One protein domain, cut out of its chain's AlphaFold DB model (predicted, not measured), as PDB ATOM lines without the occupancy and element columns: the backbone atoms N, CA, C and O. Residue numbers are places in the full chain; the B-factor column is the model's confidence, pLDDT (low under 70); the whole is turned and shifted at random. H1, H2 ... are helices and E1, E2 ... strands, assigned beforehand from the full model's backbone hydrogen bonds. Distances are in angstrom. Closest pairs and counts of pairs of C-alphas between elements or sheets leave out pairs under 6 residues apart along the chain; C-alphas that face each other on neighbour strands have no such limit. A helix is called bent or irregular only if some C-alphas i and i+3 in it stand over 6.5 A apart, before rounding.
ATOM      1  N   TYR A   6     -41.618  18.744  52.845       94.12
ATOM      2  CA  TYR A   6     -41.707  17.683  51.864       94.12
ATOM      3  C   TYR A   6     -40.665  17.899  50.786       94.12
ATOM      4  O   TYR A   6     -40.347  19.028  50.430       94.12
ATOM      5  N   VAL A   7     -40.176  16.813  50.220       93.69
ATOM      6  CA  VAL A   7     -39.521  16.834  48.923       93.69
ATOM      7  C   VAL A   7     -40.537  16.364  47.897       93.69
ATOM      8  O   VAL A   7     -41.195  15.351  48.104       93.69
ATOM      9  N   GLY A   8     -40.687  17.104  46.805       93.56
ATOM     10  CA  GLY A   8     -41.662  16.791  45.767       93.56
ATOM     11  C   GLY A   8     -41.215  17.261  44.395       93.56
ATOM     12  O   GLY A   8     -40.284  18.057  44.261       93.56
ATOM     13  N   ILE A   9     -41.879  16.750  43.364       93.81
ATOM     14  CA  ILE A   9     -41.666  17.176  41.986       93.81
ATOM     15  C   ILE A   9     -42.707  18.232  41.619       93.81
ATOM     16  O   ILE A   9     -43.910  17.968  41.652       93.81
ATOM     17  N   VAL A  10     -42.238  19.408  41.211       93.00
ATOM     18  CA  VAL A  10     -43.050  20.443  40.574       93.00
ATOM     19  C   VAL A  10     -42.992  20.266  39.064       93.00
ATOM     20  O   VAL A  10     -41.927  20.102  38.470       93.00
ATOM     21  N   HIS A  11     -44.159  20.276  38.439       90.62
ATOM     22  CA  HIS A  11     -44.329  20.297  37.001       90.62
ATOM     23  C   HIS A  11     -44.591  21.725  36.538       90.62
ATOM     24  O   HIS A  11     -45.528  22.363  37.020       90.62
ATOM     25  N   HIS A  12     -43.806  22.204  35.574       87.75
ATOM     26  CA  HIS A  12     -43.954  23.547  35.023       87.75
ATOM     27  C   HIS A  12     -44.531  23.509  33.607       87.75
ATOM     28  O   HIS A  12     -43.844  23.131  32.650       87.75
ATOM     29  N   ASN A  13     -45.767  23.979  33.434       74.75
ATOM     30  CA  ASN A  13     -46.358  24.200  32.116       74.75
ATOM     31  C   ASN A  13     -45.851  25.545  31.568       74.75
ATOM     32  O   ASN A  13     -46.479  26.605  31.709       74.75
ATOM     33  N   LYS A  14     -44.683  25.553  30.913       72.19
ATOM     34  CA  LYS A  14     -44.216  26.759  30.213       72.19
ATOM     35  C   LYS A  14     -45.183  27.121  29.080       72.19
ATOM     36  O   LYS A  14     -45.378  26.370  28.137       72.19
ATOM     37  N   LYS A  15     -45.712  28.349  29.116       56.78
ATOM     38  CA  LYS A  15     -46.478  28.949  28.004       56.78
ATOM     39  C   LYS A  15     -45.599  29.399  26.816       56.78
ATOM     40  O   LYS A  15     -46.150  29.836  25.815       56.78
ATOM     41  N   VAL A  16     -44.262  29.346  26.921       55.06
ATOM     42  CA  VAL A  16     -43.332  30.013  25.973       55.06
ATOM     43  C   VAL A  16     -42.434  29.044  25.187       55.06
ATOM     44  O   VAL A  16     -42.099  29.322  24.041       55.06
ATOM     45  N   THR A  17     -42.095  27.876  25.734       52.38
ATOM     46  CA  THR A  17     -41.402  26.794  25.013       52.38
ATOM     47  C   THR A  17     -42.243  25.532  25.145       52.38
ATOM     48  O   THR A  17     -42.726  25.259  26.238       52.38
ATOM     49  N   LYS A  18     -42.440  24.787  24.050       56.28
ATOM     50  CA  LYS A  18     -43.367  23.636  23.944       56.28
ATOM     51  C   LYS A  18     -43.087  22.462  24.898       56.28
ATOM     52  O   LYS A  18     -43.836  21.492  24.885       56.28
ATOM     53  N   GLU A  19     -42.034  22.531  25.697       59.28
ATOM     54  CA  GLU A  19     -41.599  21.449  26.570       59.28
ATOM     55  C   GLU A  19     -41.909  21.799  28.024       59.28
ATOM     56  O   GLU A  19     -41.428  22.803  28.564       59.28
ATOM     57  N   ALA A  20     -42.741  20.966  28.644       67.25
ATOM     58  CA  ALA A  20     -42.900  20.948  30.085       67.25
ATOM     59  C   ALA A  20     -41.661  20.308  30.721       67.25
ATOM     60  O   ALA A  20     -41.087  19.370  30.165       67.25
ATOM     61  N   TYR A  21     -41.260  20.789  31.895       82.69
ATOM     62  CA  TYR A  21     -40.157  20.201  32.652       82.69
ATOM     63  C   TYR A  21     -40.563  19.977  34.107       82.69
ATOM     64  O   TYR A  21     -41.483  20.616  34.621       82.69
ATOM     65  N   ASN A  22     -39.896  19.013  34.737       88.56
ATOM     66  CA  ASN A  22     -40.114  18.620  36.122       88.56
ATOM     67  C   ASN A  22     -38.893  19.028  36.948       88.56
ATOM     68  O   ASN A  22     -37.766  18.760  36.529       88.56
ATOM     69  N   GLU A  23     -39.113  19.610  38.118       90.38
ATOM     70  CA  GLU A  23     -38.058  20.008  39.048       90.38
ATOM     71  C   GLU A  23     -38.320  19.408  40.430       90.38
ATOM     72  O   GLU A  23     -39.460  19.365  40.883       90.38
ATOM     73  N   LYS A  24     -37.274  18.904  41.092       92.81
ATOM     74  CA  LYS A  24     -37.368  18.345  42.447       92.81
ATOM     75  C   LYS A  24     -37.031  19.439  43.457       92.81
ATOM     76  O   LYS A  24     -35.910  19.937  43.445       92.81
ATOM     77  N   LEU A  25     -37.978  19.776  44.328       92.88
ATOM     78  CA  LEU A  25     -37.882  20.888  45.276       92.88
ATOM     79  C   LEU A  25     -38.197  20.440  46.706       92.88
ATOM     80  O   LEU A  25     -38.893  19.445  46.917       92.88
ATOM     81  N   VAL A  26     -37.700  21.207  47.678       92.69
ATOM     82  CA  VAL A  26     -38.135  21.139  49.078       92.69
ATOM     83  C   VAL A  26     -39.252  22.158  49.274       92.69
ATOM     84  O   VAL A  26     -39.117  23.324  48.907       92.69
ATOM     85  N   LEU A  27     -40.360  21.710  49.844       94.00
ATOM     86  CA  LEU A  27     -41.614  22.437  49.925       94.00
ATOM     87  C   LEU A  27     -42.135  22.424  51.358       94.00
ATOM     88  O   LEU A  27     -42.087  21.400  52.038       94.00
ATOM     89  N   TYR A  28     -42.684  23.548  51.801       93.06
ATOM     90  CA  TYR A  28     -43.383  23.660  53.076       93.06
ATOM     91  C   TYR A  28     -44.899  23.589  52.858       93.06
ATOM     92  O   TYR A  28     -45.466  24.403  52.126       93.06
ATOM     93  N   SER A  29     -45.564  22.620  53.485       92.56
ATOM     94  CA  SER A  29     -47.023  22.491  53.450       92.56
ATOM     95  C   SER A  29     -47.659  23.450  54.449       92.56
ATOM     96  O   SER A  29     -47.362  23.413  55.644       92.56
ATOM     97  N   THR A  30     -48.577  24.285  53.964       81.75
ATOM     98  CA  THR A  30     -49.355  25.193  54.822       81.75
ATOM     99  C   THR A  30     -50.693  24.590  55.251       81.75
ATOM    100  O   THR A  30     -51.178  24.874  56.343       81.75
ATOM    101  N   ASN A  31     -51.304  23.769  54.394       84.69
ATOM    102  CA  ASN A  31     -52.644  23.207  54.591       84.69
ATOM    103  C   ASN A  31     -52.862  21.868  53.851       84.69
ATOM    104  O   ASN A  31     -54.007  21.487  53.626       84.69
ATOM    105  N   ASN A  32     -51.792  21.168  53.449       80.19
ATOM    106  CA  ASN A  32     -51.808  19.923  52.653       80.19
ATOM    107  C   ASN A  32     -52.406  20.032  51.239       80.19
ATOM    108  O   ASN A  32     -52.540  19.022  50.555       80.19
ATOM    109  N   TYR A  33     -52.725  21.244  50.786       85.69
ATOM    110  CA  TYR A  33     -53.132  21.541  49.410       85.69
ATOM    111  C   TYR A  33     -52.157  22.509  48.731       85.69
ATOM    112  O   TYR A  33     -51.907  22.402  47.530       85.69
ATOM    113  N   ASN A  34     -51.583  23.418  49.521       91.12
ATOM    114  CA  ASN A  34     -50.652  24.445  49.087       91.12
ATOM    115  C   ASN A  34     -49.254  24.185  49.648       91.12
ATOM    116  O   ASN A  34     -49.068  23.959  50.851       91.12
ATOM    117  N   TYR A  35     -48.278  24.289  48.755       93.44
ATOM    118  CA  TYR A  35     -46.887  23.934  48.974       93.44
ATOM    119  C   TYR A  35     -46.004  25.115  48.601       93.44
ATOM    120  O   TYR A  35     -45.956  25.533  47.446       93.44
ATOM    121  N   LEU A  36     -45.311  25.654  49.592       93.31
ATOM    122  CA  LEU A  36     -44.466  26.825  49.448       93.31
ATOM    123  C   LEU A  36     -43.021  26.407  49.180       93.31
ATOM    124  O   LEU A  36     -42.390  25.756  50.012       93.31
ATOM    125  N   ASP A  37     -42.486  26.837  48.046       92.94
ATOM    126  CA  ASP A  37     -41.050  26.871  47.802       92.94
ATOM    127  C   ASP A  37     -40.466  28.109  48.485       92.94
ATOM    128  O   ASP A  37     -40.682  29.250  48.071       92.94
ATOM    129  N   LEU A  38     -39.720  27.867  49.557       90.75
ATOM    130  CA  LEU A  38     -39.111  28.905  50.382       90.75
ATOM    131  C   LEU A  38     -37.860  29.535  49.758       90.75
ATOM    132  O   LEU A  38     -37.471  30.631  50.168       90.75
ATOM    133  N   ILE A  39     -37.228  28.870  48.786       89.50
ATOM    134  CA  ILE A  39     -36.061  29.405  48.075       89.50
ATOM    135  C   ILE A  39     -36.527  30.481  47.098       89.50
ATOM    136  O   ILE A  39     -35.995  31.594  47.101       89.50
ATOM    137  N   ASN A  40     -37.535  30.154  46.289       88.19
ATOM    138  CA  ASN A  40     -38.041  31.057  45.258       88.19
ATOM    139  C   ASN A  40     -39.215  31.927  45.722       88.19
ATOM    140  O   ASN A  40     -39.586  32.858  45.009       88.19
ATOM    141  N   ASP A  41     -39.763  31.669  46.912       89.12
ATOM    142  CA  ASP A  41     -40.936  32.360  47.458       89.12
ATOM    143  C   ASP A  41     -42.189  32.186  46.581       89.12
ATOM    144  O   ASP A  41     -42.954  33.127  46.365       89.12
ATOM    145  N   ILE A  42     -42.375  30.977  46.042       89.25
ATOM    146  CA  ILE A  42     -43.466  30.629  45.124       89.25
ATOM    147  C   ILE A  42     -44.360  29.579  45.776       89.25
ATOM    148  O   ILE A  42     -43.879  28.578  46.301       89.25
ATOM    149  N   GLU A  43     -45.670  29.792  45.714       91.69
ATOM    150  CA  GLU A  43     -46.659  28.814  46.160       91.69
ATOM    151  C   GLU A  43     -47.150  27.979  44.977       91.69
ATOM    152  O   GLU A  43     -47.563  28.511  43.942       91.69
ATOM    153  N   TYR A  44     -47.125  26.665  45.155       92.44
ATOM    154  CA  TYR A  44     -47.661  25.683  44.230       92.44
ATOM    155  C   TYR A  44     -48.850  24.960  44.857       92.44
ATOM    156  O   TYR A  44     -48.996  24.882  46.076       92.44
ATOM    157  N   THR A  45     -49.684  24.376  44.005       92.31
ATOM    158  CA  THR A  45     -50.823  23.548  44.424       92.31
ATOM    159  C   THR A  45     -50.706  22.170  43.796       92.31
ATOM    160  O   THR A  45     -49.950  21.986  42.844       92.31
ATOM    161  N   THR A  46     -51.473  21.201  44.281       90.31
ATOM    162  CA  THR A  46     -51.585  19.878  43.641       90.31
ATOM    163  C   THR A  46     -52.582  19.847  42.480       90.31
ATOM    164  O   THR A  46     -52.845  18.786  41.916       90.31
ATOM    165  N   ASP A  47     -53.187  20.985  42.134       89.56
ATOM    166  CA  ASP A  47     -54.150  21.080  41.042       89.56
ATOM    167  C   ASP A  47     -53.421  21.162  39.696       89.56
ATOM    168  O   ASP A  47     -52.808  22.172  39.351       89.56
ATOM    169  N   VAL A  48     -53.535  20.089  38.914       85.81
ATOM    170  CA  VAL A  48     -52.897  19.934  37.600       85.81
ATOM    171  C   VAL A  48     -53.414  20.911  36.541       85.81
ATOM    172  O   VAL A  48     -52.792  21.056  35.490       85.81
ATOM    173  N   SER A  49     -54.547  21.581  36.789       85.31
ATOM    174  CA  SER A  49     -55.058  22.637  35.910       85.31
ATOM    175  C   SER A  49     -54.234  23.927  36.001       85.31
ATOM    176  O   SER A  49     -54.282  24.759  35.087       85.31
ATOM    177  N   ASN A  50     -53.442  24.087  37.067       81.56
ATOM    178  CA  ASN A  50     -52.548  25.223  37.216       81.56
ATOM    179  C   ASN A  50     -51.355  25.151  36.265       81.56
ATOM    180  O   ASN A  50     -50.930  24.101  35.778       81.56
ATOM    181  N   LYS A  51     -50.794  26.333  35.995       82.19
ATOM    182  CA  LYS A  51     -49.615  26.458  35.142       82.19
ATOM    183  C   LYS A  51     -48.442  25.683  35.739       82.19
ATOM    184  O   LYS A  51     -47.833  24.899  35.033       82.19
ATOM    185  N   ASP A  52     -48.182  25.860  37.024       89.56
ATOM    186  CA  ASP A  52     -47.154  25.112  37.731       89.56
ATOM    187  C   ASP A  52     -47.822  24.403  38.917       89.56
ATOM    188  O   ASP A  52     -48.598  25.027  39.647       89.56
ATOM    189  N   TYR A  53     -47.583  23.101  39.072       92.44
ATOM    190  CA  TYR A  53     -48.242  22.281  40.092       92.44
ATOM    191  C   TYR A  53     -47.306  21.229  40.683       92.44
ATOM    192  O   TYR A  53     -46.384  20.748  40.029       92.44
ATOM    193  N   VAL A  54     -47.562  20.849  41.928       93.81
ATOM    194  CA  VAL A  54     -46.863  19.774  42.632       93.81
ATOM    195  C   VAL A  54     -47.525  18.444  42.311       93.81
ATOM    196  O   VAL A  54     -48.743  18.300  42.406       93.81
ATOM    197  N   LYS A  55     -46.716  17.442  41.983       93.12
ATOM    198  CA  LYS A  55     -47.177  16.064  41.828       93.12
ATOM    199  C   LYS A  55     -47.369  15.428  43.196       93.12
ATOM    200  O   LYS A  55     -46.390  15.070  43.854       93.12
ATOM    201  N   ALA A  56     -48.624  15.300  43.619       91.50
ATOM    202  CA  ALA A  56     -48.984  14.781  44.936       91.50
ATOM    203  C   ALA A  56     -48.386  13.392  45.212       91.50
ATOM    204  O   ALA A  56     -47.937  13.123  46.321       91.50
ATOM    205  N   GLU A  57     -48.303  12.536  44.192       92.62
ATOM    206  CA  GLU A  57     -47.734  11.189  44.280       92.62
ATOM    207  C   GLU A  57     -46.220  11.160  44.541       92.62
ATOM    208  O   GLU A  57     -45.673  10.106  44.852       92.62
ATOM    209  N   THR A  58     -45.538  12.301  44.407       93.88
ATOM    210  CA  THR A  58     -44.081  12.424  44.587       93.88
ATOM    211  C   THR A  58     -43.687  13.084  45.905       93.88
ATOM    212  O   THR A  58     -42.498  13.261  46.154       93.88
ATOM    213  N   LEU A  59     -44.667  13.492  46.717       93.81
ATOM    214  CA  LEU A  59     -44.428  14.184  47.976       93.81
ATOM    215  C   LEU A  59     -43.986  13.208  49.063       93.81
ATOM    216  O   LEU A  59     -44.766  12.387  49.543       93.81
ATOM    217  N   GLU A  60     -42.747  13.368  49.505       93.19
ATOM    218  CA  GLU A  60     -42.151  12.592  50.586       93.19
ATOM    219  C   GLU A  60     -41.850  13.522  51.766       93.19
ATOM    220  O   GLU A  60     -41.191  14.544  51.567       93.19
ATOM    221  N   PRO A  61     -42.324  13.225  52.992       92.19
ATOM    222  CA  PRO A  61     -41.993  14.033  54.159       92.19
ATOM    223  C   PRO A  61     -40.491  13.953  54.443       92.19
ATOM    224  O   PRO A  61     -39.896  12.877  54.378       92.19
ATOM    225  N   VAL A  62     -39.881  15.082  54.796       89.94
ATOM    226  CA  VAL A  62     -38.440  15.157  55.064       89.94
ATOM    227  C   VAL A  62     -38.138  15.876  56.366       89.94
ATOM    228  O   VAL A  62     -38.901  16.720  56.830       89.94
ATOM    229  N   ASN A  63     -36.998  15.552  56.968       87.62
ATOM    230  CA  ASN A  63     -36.454  16.305  58.087       87.62
ATOM    231  C   ASN A  63     -35.564  17.433  57.553       87.62
ATOM    232  O   ASN A  63     -34.522  17.176  56.958       87.62
ATOM    233  N   ILE A  64     -35.954  18.689  57.783       84.25
ATOM    234  CA  ILE A  64     -35.179  19.840  57.289       84.25
ATOM    235  C   ILE A  64     -33.773  19.941  57.874       84.25
ATOM    236  O   ILE A  64     -32.907  20.541  57.247       84.25
ATOM    237  N   ASN A  65     -33.530  19.341  59.042       83.50
ATOM    238  CA  ASN A  65     -32.210  19.358  59.672       83.50
ATOM    239  C   ASN A  65     -31.158  18.583  58.860       83.50
ATOM    240  O   ASN A  65     -29.966  18.735  59.114       83.50
ATOM    241  N   ASP A  66     -31.591  17.769  57.892       83.12
ATOM    242  CA  ASP A  66     -30.709  16.995  57.018       83.12
ATOM    243  C   ASP A  66     -30.208  17.816  55.809       83.12
ATOM    244  O   ASP A  66     -29.320  17.370  55.077       83.12
ATOM    245  N   PHE A  67     -30.751  19.020  55.588       82.31
ATOM    246  CA  PHE A  67     -30.363  19.910  54.491       82.31
ATOM    247  C   PHE A  67     -29.334  20.951  54.949       82.31
ATOM    248  O   PHE A  67     -29.249  21.303  56.123       82.31
ATOM    249  N   ARG A  68     -28.524  21.453  54.006       79.94
ATOM    250  CA  ARG A  68     -27.528  22.503  54.292       79.94
ATOM    251  C   ARG A  68     -28.173  23.877  54.454       79.94
ATOM    252  O   ARG A  68     -27.630  24.733  55.146       79.94
ATOM    253  N   GLU A  69     -29.291  24.094  53.778       82.31
ATOM    254  CA  GLU A  69     -30.056  25.329  53.786       82.31
ATOM    255  C   GLU A  69     -30.931  25.426  55.043       82.31
ATOM    256  O   GLU A  69     -31.662  24.497  55.386       82.31
ATOM    257  N   ASP A  70     -30.906  26.582  55.712       85.19
ATOM    258  CA  ASP A  70     -31.747  26.842  56.884       85.19
ATOM    259  C   ASP A  70     -33.180  27.202  56.457       85.19
ATOM    260  O   ASP A  70     -33.579  28.370  56.369       85.19
ATOM    261  N   TYR A  71     -33.971  26.170  56.169       86.69
ATOM    262  CA  TYR A  71     -35.389  26.312  55.835       86.69
ATOM    263  C   TYR A  71     -36.217  26.920  56.979       86.69
ATOM    264  O   TYR A  71     -37.253  27.530  56.712       86.69
ATOM    265  N   GLY A  72     -35.760  26.822  58.233       86.31
ATOM    266  CA  GLY A  72     -36.400  27.483  59.371       86.31
ATOM    267  C   GLY A  72     -36.286  29.006  59.279       86.31
ATOM    268  O   GLY A  72     -37.288  29.716  59.405       86.31
ATOM    269  N   TYR A  73     -35.088  29.509  58.974       87.12
ATOM    270  CA  TYR A  73     -34.860  30.930  58.709       87.12
ATOM    271  C   TYR A  73     -35.649  31.424  57.490       87.12
ATOM    272  O   TYR A  73     -36.279  32.484  57.553       87.12
ATOM    273  N   LEU A  74     -35.663  30.659  56.389       89.31
ATOM    274  CA  LEU A  74     -36.423  31.036  55.192       89.31
ATOM    275  C   LEU A  74     -37.927  31.131  55.476       89.31
ATOM    276  O   LEU A  74     -38.573  32.082  55.030       89.31
ATOM    277  N   LEU A  75     -38.470  30.198  56.261       88.38
ATOM    278  CA  LEU A  75     -39.870  30.213  56.675       88.38
ATOM    279  C   LEU A  75     -40.194  31.428  57.555       88.38
ATOM    280  O   LEU A  75     -41.169  32.129  57.288       88.38
ATOM    281  N   SER A  76     -39.357  31.729  58.557       87.25
ATOM    282  CA  SER A  76     -39.524  32.934  59.388       87.25
ATOM    283  C   SER A  76     -39.523  34.194  58.528       87.25
ATOM    284  O   SER A  76     -40.432  35.015  58.614       87.25
ATOM    285  N   ARG A  77     -38.551  34.309  57.615       87.69
ATOM    286  CA  ARG A  77     -38.447  35.438  56.687       87.69
ATOM    287  C   ARG A  77     -39.678  35.566  55.792       87.69
ATOM    288  O   ARG A  77     -40.062  36.691  55.481       87.69
ATOM    289  N   HIS A  78     -40.273  34.461  55.342       87.06
ATOM    290  CA  HIS A  78     -41.504  34.495  54.552       87.06
ATOM    291  C   HIS A  78     -42.659  35.117  55.350       87.06
ATOM    292  O   HIS A  78     -43.339  36.006  54.840       87.06
ATOM    293  N   TYR A  79     -42.837  34.722  56.613       84.94
ATOM    294  CA  TYR A  79     -43.892  35.269  57.473       84.94
ATOM    295  C   TYR A  79     -43.642  36.711  57.924       84.94
ATOM    296  O   TYR A  79     -44.593  37.486  58.037       84.94
ATOM    297  N   ASP A  80     -42.380  37.089  58.126       85.69
ATOM    298  CA  ASP A  80     -41.990  38.441  58.538       85.69
ATOM    299  C   ASP A  80     -42.071  39.468  57.398       85.69
ATOM    300  O   ASP A  80     -41.941  40.676  57.630       85.69
ATOM    301  N   LYS A  81     -42.305  39.034  56.149       76.88
ATOM    302  CA  LYS A  81     -42.495  39.964  55.031       76.88
ATOM    303  C   LYS A  81     -43.698  40.867  55.317       76.88
ATOM    304  O   LYS A  81     -44.824  40.378  55.456       76.88
TER     305      LYS A  81
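Overview. This is residues 6 to 81 of the 94 residues of an uncharacterized protein of Firmicutes bacterium CAG:321_26_22 (UniProt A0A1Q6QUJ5). One small antiparallel sheet of five strands curls into a nearly closed barrel, with E2 bent as the hinge and the edge strands E4 and E5 brought together, while a single helix, H1, lies off to one end and only grazes the sheet. The loop between E1 and E2 lies at one end of the longest axis, and the long link before H1 reaches the other. The printed part has 76 residues, with five named strands followed by one named helix, E1 E2 E3 E4 E5 H1; the sheet's order is E4 E3 E2 E1 E5. The class is mixed, helices and strands, with 37 residues, under half, in named elements. The whole is compact, with a radius of gyration of the C-alphas of 12.8 A and spans of 36 by 27 by 24 A.

Arrangement. E1, residues 6 to 12, and E2, residues 21 to 29, form an antiparallel hairpin at 139 degrees, with N 8 and O 25 3.0 A apart and N 10 and O 23 2.8 A apart. E2 bends by 69 degrees at residue 26, and its pairing is staggered: residues 21 to 27 pair with E1, and residues 28 to 29 with E3, residues 34 to 37. E2 and E3 are an antiparallel hairpin, with N 36 and O 28 2.8 A apart. E3 and E4, residues 42 to 45, form another at 149 degrees, with N 35 and O 44 2.8 A apart. E1 to E4 make a meander, each strand the antiparallel neighbour of the one before. E5, residues 52 to 54, is antiparallel to E1 at 151 degrees, with N 11 and O 53 2.8 A apart. The strongly twisted sheet is a folded sheet, bent back on itself: E4 and E3 face E1 and E5, with E2 as the hinge. The closest C-alphas of the edge strands E4 and E5, those of Thr 45 and Tyr 53, are 5.2 A apart. Residues 6 to 7 of E1 also pair, antiparallel, with residues 60 to 61. H1, residues 71 to 80, is near E3 and only grazes the sheet with its residues 71 to 78; every O i to N i+4 pair in H1 is within hydrogen-bond range.

Along the chain. E1 begins at C-alpha 6 (-41.707, 17.683, 51.864) and is 18.0 A long. E2, the longest strand, measures 22.0 A and ends at C-alpha 29 (-47.023, 22.491, 53.450). E3 measures 10.0 A, E4 10.2 A and E5 7.3 A. H1 is 14.1 A long and ends at C-alpha 80 (-41.990, 38.441, 58.538).

Size, cuts and confidence. The two C-alphas farthest apart, those of Lys 18 and Asn 65, are 37.7 A apart. The printed part has no cut. The link from E5 to H1, residues 55 to 70, is long. The mean pLDDT of the printed part is 86.0, and residues 15 to 20 are under 70.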